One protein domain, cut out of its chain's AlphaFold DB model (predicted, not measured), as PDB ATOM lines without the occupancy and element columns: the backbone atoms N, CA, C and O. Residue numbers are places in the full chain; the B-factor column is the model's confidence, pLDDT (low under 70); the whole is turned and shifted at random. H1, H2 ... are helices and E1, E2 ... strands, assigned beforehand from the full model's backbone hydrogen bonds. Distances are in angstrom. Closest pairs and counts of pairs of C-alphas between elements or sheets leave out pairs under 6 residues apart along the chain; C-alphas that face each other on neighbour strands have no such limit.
ATOM      1  N   GLY A   4     120.009 201.789 226.484       55.78
ATOM      2  CA  GLY A   4     121.421 202.153 226.676       55.78
ATOM      3  C   GLY A   4     122.117 201.691 227.962       55.78
ATOM      4  O   GLY A   4     123.310 201.924 228.078       55.78
ATOM      5  N   ASN A   5     121.426 201.020 228.894       64.31
ATOM      6  CA  ASN A   5     121.978 200.583 230.190       64.31
ATOM      7  C   ASN A   5     121.577 199.147 230.596       64.31
ATOM      8  O   ASN A   5     121.743 198.762 231.752       64.31
ATOM      9  N   ARG A   6     121.037 198.333 229.677       64.31
ATOM     10  CA  ARG A   6     120.410 197.037 230.026       64.31
ATOM     11  C   ARG A   6     121.342 196.005 230.683       64.31
ATOM     12  O   ARG A   6     120.851 195.145 231.401       64.31
ATOM     13  N   GLY A   7     122.657 196.100 230.489       70.38
ATOM     14  CA  GLY A   7     123.630 195.216 231.151       70.38
ATOM     15  C   GLY A   7     124.022 195.648 232.568       70.38
ATOM     16  O   GLY A   7     124.485 194.826 233.351       70.38
ATOM     17  N   MET A   8     123.806 196.917 232.930       79.94
ATOM     18  CA  MET A   8     124.364 197.501 234.154       79.94
ATOM     19  C   MET A   8     123.670 196.975 235.415       79.94
ATOM     20  O   MET A   8     124.329 196.664 236.401       79.94
ATOM     21  N   ALA A   9     122.345 196.801 235.361       83.81
ATOM     22  CA  ALA A   9     121.578 196.222 236.464       83.81
ATOM     23  C   ALA A   9     121.989 194.769 236.751       83.81
ATOM     24  O   ALA A   9     122.136 194.377 237.906       83.81
ATOM     25  N   PHE A  10     122.227 193.982 235.701       85.38
ATOM     26  CA  PHE A  10     122.662 192.595 235.845       85.38
ATOM     27  C   PHE A  10     124.096 192.494 236.382       85.38
ATOM     28  O   PHE A  10     124.368 191.665 237.250       85.38
ATOM     29  N   GLU A  11     124.997 193.384 235.946       86.31
ATOM     30  CA  GLU A  11     126.354 193.473 236.503       86.31
ATOM     31  C   GLU A  11     126.348 193.763 238.014       86.31
ATOM     32  O   GLU A  11     127.133 193.161 238.745       86.31
ATOM     33  N   ILE A  12     125.449 194.626 238.504       88.94
ATOM     34  CA  ILE A  12     125.331 194.930 239.942       88.94
ATOM     35  C   ILE A  12     124.948 193.677 240.742       88.94
ATOM     36  O   ILE A  12     125.567 193.394 241.767       88.94
ATOM     37  N   ILE A  13     123.970 192.904 240.262       91.44
ATOM     38  CA  ILE A  13     123.500 191.688 240.945       91.44
ATOM     39  C   ILE A  13     124.617 190.638 241.025       91.44
ATOM     40  O   ILE A  13     124.833 190.050 242.083       91.44
ATOM     41  N   ILE A  14     125.364 190.427 239.937       92.50
ATOM     42  CA  ILE A  14     126.485 189.472 239.922       92.50
ATOM     43  C   ILE A  14     127.602 189.909 240.875       92.50
ATOM     44  O   ILE A  14     128.159 189.073 241.585       92.50
ATOM     45  N   ASN A  15     127.931 191.203 240.916       91.00
ATOM     46  CA  ASN A  15     128.957 191.705 241.831       91.00
ATOM     47  C   ASN A  15     128.564 191.463 243.295       91.00
ATOM     48  O   ASN A  15     129.390 190.986 244.069       91.00
ATOM     49  N   LEU A  16     127.297 191.705 243.646       92.62
ATOM     50  CA  LEU A  16     126.783 191.413 244.984       92.62
ATOM     51  C   LEU A  16     126.886 189.917 245.319       92.62
ATOM     52  O   LEU A  16     127.347 189.563 246.402       92.62
ATOM     53  N   ALA A  17     126.506 189.036 244.390       93.19
ATOM     54  CA  ALA A  17     126.614 187.592 244.592       93.19
ATOM     55  C   ALA A  17     128.073 187.155 244.823       93.19
ATOM     56  O   ALA A  17     128.344 186.391 245.747       93.19
ATOM     57  N   ASN A  18     129.024 187.681 244.044       93.06
ATOM     58  CA  ASN A  18     130.450 187.388 244.217       93.06
ATOM     59  C   ASN A  18     130.965 187.828 245.597       93.06
ATOM     60  O   ASN A  18     131.684 187.070 246.248       93.06
ATOM     61  N   GLU A  19     130.553 189.005 246.082       92.56
ATOM     62  CA  GLU A  19     130.880 189.450 247.443       92.56
ATOM     63  C   GLU A  19     130.297 188.517 248.510       92.56
ATOM     64  O   GLU A  19     130.973 188.209 249.493       92.56
ATOM     65  N   MET A  20     129.060 188.043 248.328       94.88
ATOM     66  CA  MET A  20     128.433 187.090 249.247       94.88
ATOM     67  C   MET A  20     129.191 185.758 249.282       94.88
ATOM     68  O   MET A  20     129.463 185.248 250.371       94.88
ATOM     69  N   TYR A  21     129.591 185.220 248.125       93.88
ATOM     70  CA  TYR A  21     130.395 183.994 248.052       93.88
ATOM     71  C   TYR A  21     131.760 184.148 248.722       93.88
ATOM     72  O   TYR A  21     132.196 183.235 249.428       93.88
ATOM     73  N   GLN A  22     132.404 185.306 248.553       93.25
ATOM     74  CA  GLN A  22     133.688 185.594 249.184       93.25
ATOM     75  C   GLN A  22     133.551 185.730 250.707       93.25
ATOM     76  O   GLN A  22     134.327 185.127 251.443       93.25
ATOM     77  N   ARG A  23     132.549 186.481 251.192       92.12
ATOM     78  CA  ARG A  23     132.281 186.648 252.635       92.12
ATOM     79  C   ARG A  23     131.899 185.334 253.312       92.12
ATOM     80  O   ARG A  23     132.274 185.115 254.456       92.12
ATOM     81  N   GLY A  24     131.177 184.468 252.604       92.12
ATOM     82  CA  GLY A  24     130.808 183.138 253.086       92.12
ATOM     83  C   GLY A  24     131.932 182.100 253.010       92.12
ATOM     84  O   GLY A  24     131.709 180.964 253.411       92.12
ATOM     85  N   GLY A  25     133.108 182.445 252.468       92.38
ATOM     86  CA  GLY A  25     134.212 181.497 252.278       92.38
ATOM     87  C   GLY A  25     133.910 180.372 251.279       92.38
ATOM     88  O   GLY A  25     134.599 179.357 251.281       92.38
ATOM     89  N   VAL A  26     132.884 180.532 250.435       93.75
ATOM     90  CA  VAL A  26     132.412 179.495 249.505       93.75
ATOM     91  C   VAL A  26     133.228 179.505 248.214       93.75
ATOM     92  O   VAL A  26     133.624 178.452 247.721       93.75
ATOM     93  N   ALA A  27     133.480 180.692 247.649       89.75
ATOM     94  CA  ALA A  27     134.241 180.844 246.411       89.75
ATOM     95  C   ALA A  27     134.837 182.254 246.268       89.75
ATOM     96  O   ALA A  27     134.237 183.240 246.695       89.75
ATOM     97  N   LEU A  28     135.996 182.350 245.609       92.38
ATOM     98  CA  LEU A  28     136.635 183.613 245.227       92.38
ATOM     99  C   LEU A  28     136.467 183.832 243.717       92.38
ATOM    100  O   LEU A  28     137.207 183.267 242.912       92.38
ATOM    101  N   ILE A  29     135.467 184.628 243.336       92.06
ATOM    102  CA  ILE A  29     135.098 184.878 241.936       92.06
ATOM    103  C   ILE A  29     135.262 186.369 241.635       92.06
ATOM    104  O   ILE A  29     134.596 187.207 242.239       92.06
ATOM    105  N   ASN A  30     136.112 186.703 240.659       87.94
ATOM    106  CA  ASN A  30     136.445 188.090 240.327       87.94
ATOM    107  C   ASN A  30     136.051 188.433 238.883       87.94
ATOM    108  O   ASN A  30     136.292 187.661 237.951       87.94
ATOM    109  N   LYS A  31     135.520 189.644 238.668       87.06
ATOM    110  CA  LYS A  31     135.296 190.194 237.324       87.06
ATOM    111  C   LYS A  31     136.635 190.561 236.680       87.06
ATOM    112  O   LYS A  31     137.455 191.246 237.289       87.06
ATOM    113  N   ARG A  32     136.831 190.198 235.409       87.12
ATOM    114  CA  ARG A  32     137.938 190.750 234.617       87.12
ATOM    115  C   ARG A  32     137.664 192.233 234.315       87.12
ATOM    116  O   ARG A  32     136.604 192.532 233.757       87.12
ATOM    117  N   PRO A  33     138.571 193.159 234.674       85.50
ATOM    118  CA  PRO A  33     138.404 194.569 234.343       85.50
ATOM    119  C   PRO A  33     138.412 194.765 232.825       85.50
ATOM    120  O   PRO A  33     138.951 193.943 232.077       85.50
ATOM    121  N   THR A  34     137.808 195.861 232.365       85.81
ATOM    122  CA  THR A  34     137.812 196.196 230.942       85.81
ATOM    123  C   THR A  34     139.254 196.413 230.482       85.81
ATOM    124  O   THR A  34     139.973 197.243 231.041       85.81
ATOM    125  N   PRO A  35     139.716 195.656 229.480       88.19
ATOM    126  CA  PRO A  35     141.087 195.757 229.009       88.19
ATOM    127  C   PRO A  35     141.277 197.117 228.326       88.19
ATOM    128  O   PRO A  35     140.563 197.472 227.386       88.19
ATOM    129  N   VAL A  36     142.250 197.891 228.794       91.31
ATOM    130  CA  VAL A  36     142.570 199.208 228.240       91.31
ATOM    131  C   VAL A  36     144.057 199.302 227.944       91.31
ATOM    132  O   VAL A  36     144.892 198.885 228.743       91.31
ATOM    133  N   LYS A  37     144.396 199.887 226.795       90.06
ATOM    134  CA  LYS A  37     145.760 200.309 226.488       90.06
ATOM    135  C   LYS A  37     145.900 201.773 226.875       90.06
ATOM    136  O   LYS A  37     145.252 202.638 226.282       90.06
ATOM    137  N   VAL A  38     146.727 202.049 227.877       89.75
ATOM    138  CA  VAL A  38     147.023 203.421 228.305       89.75
ATOM    139  C   VAL A  38     147.931 204.075 227.264       89.75
ATOM    140  O   VAL A  38     148.967 203.518 226.908       89.75
ATOM    141  N   LEU A  39     147.525 205.241 226.758       92.12
ATOM    142  CA  LEU A  39     148.301 206.027 225.794       92.12
ATOM    143  C   LEU A  39     149.049 207.175 226.471       92.12
ATOM    144  O   LEU A  39     150.186 207.463 226.111       92.12
ATOM    145  N   LYS A  40     148.409 207.849 227.435       89.12
ATOM    146  CA  LYS A  40     149.012 208.942 228.211       89.12
ATOM    147  C   LYS A  40     148.548 208.882 229.667       89.12
ATOM    148  O   LYS A  40     147.349 208.761 229.932       89.12
ATOM    149  N   SER A  41     149.483 209.035 230.599       93.19
ATOM    150  CA  SER A  41     149.231 209.158 232.039       93.19
ATOM    151  C   SER A  41     149.902 210.417 232.598       93.19
ATOM    152  O   SER A  41     150.886 210.914 232.053       93.19
ATOM    153  N   LYS A  42     149.338 210.964 233.677       91.81
ATOM    154  CA  LYS A  42     149.934 212.019 234.507       91.81
ATOM    155  C   LYS A  42     150.020 211.481 235.932       91.81
ATOM    156  O   LYS A  42     149.015 211.452 236.645       91.81
ATOM    157  N   GLY A  43     151.202 211.001 236.319       90.06
ATOM    158  CA  GLY A  43     151.381 210.257 237.568       90.06
ATOM    159  C   GLY A  43     150.471 209.024 237.609       90.06
ATOM    160  O   GLY A  43     150.451 208.236 236.666       90.06
ATOM    161  N   VAL A  44     149.673 208.899 238.673       89.00
ATOM    162  CA  VAL A  44     148.726 207.784 238.888       89.00
ATOM    163  C   VAL A  44     147.466 207.899 238.011       89.00
ATOM    164  O   VAL A  44     146.739 206.925 237.823       89.00
ATOM    165  N   ARG A  45     147.184 209.074 237.431       89.31
ATOM    166  CA  ARG A  45     145.955 209.301 236.664       89.31
ATOM    167  C   ARG A  45     146.152 208.997 235.180       89.31
ATOM    168  O   ARG A  45     146.988 209.606 234.511       89.31
ATOM    169  N   VAL A  46     145.322 208.109 234.639       88.31
ATOM    170  CA  VAL A  46     145.223 207.874 233.191       88.31
ATOM    171  C   VAL A  46     144.478 209.044 232.547       88.31
ATOM    172  O   VAL A  46     143.388 209.406 232.984       88.31
ATOM    173  N   VAL A  47     145.082 209.657 231.528       91.19
ATOM    174  CA  VAL A  47     144.525 210.823 230.815       91.19
ATOM    175  C   VAL A  47     143.933 210.408 229.473       91.19
ATOM    176  O   VAL A  47     142.923 210.958 229.048       91.19
ATOM    177  N   LEU A  48     144.554 209.433 228.807       87.38
ATOM    178  CA  LEU A  48     144.082 208.903 227.536       87.38
ATOM    179  C   LEU A  48     144.314 207.395 227.480       87.38
ATOM    180  O   LEU A  48     145.430 206.920 227.709       87.38
ATOM    181  N   SER A  49     143.272 206.657 227.119       87.81
ATOM    182  CA  SER A  49     143.315 205.210 226.934       87.81
ATOM    183  C   SER A  49     142.399 204.782 225.800       87.81
ATOM    184  O   SER A  49     141.391 205.431 225.533       87.81
ATOM    185  N   VAL A  50     142.725 203.653 225.178       90.75
ATOM    186  CA  VAL A  50     141.868 202.998 224.187       90.75
ATOM    187  C   VAL A  50     141.404 201.664 224.751       90.75
ATOM    188  O   VAL A  50     142.216 200.871 225.233       90.75
TER     189      VAL A  50
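What this domain is: This is residues 4 to 50 of the 57 residues of the protein "Recombinase RecU" of Bacillus thuringiensis (UniProt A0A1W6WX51). A single helix, H1, and a small two-stranded hairpin, E1 and E2, form the two ends of an open, flat shape, with the long link of residues 24 to 35 running between them. Residues 4 to 10, of which 8 to 10 belong to H1, stick out. The 47 printed residues hold H1, E1 and E2 in that order; the class is mixed, helices and strands. The whole is extended, with a radius of gyration of the C-alphas of 15.4 A and spans of 40 by 29 by 13 A.

How they stand to each other: In H1, residues 8 to 23, every O i to N i+4 pair is within hydrogen-bond range. E1, residues 36 to 42, and E2, residues 45 to 50, form an antiparallel hairpin at 146 degrees, with a tight link. N 39 and O 48 are 2.8 A apart, and N 50 and O 37 2.9 A, both within hydrogen-bond range. H1 and E2 are apart.

Where its parts are: H1 begins at C-alpha 8 (124.364, 197.501, 234.154) and is 22.8 A long. E1 measures 16.1 A. E2 measures 14.6 A and ends at C-alpha 50 (141.868, 202.998, 224.187).

The domain as a whole: The farthest C-alphas, of Gly 24 and Lys 40, are 40.2 A apart. The printed part has no cut. Model confidence is under 70 at residues 4 to 6.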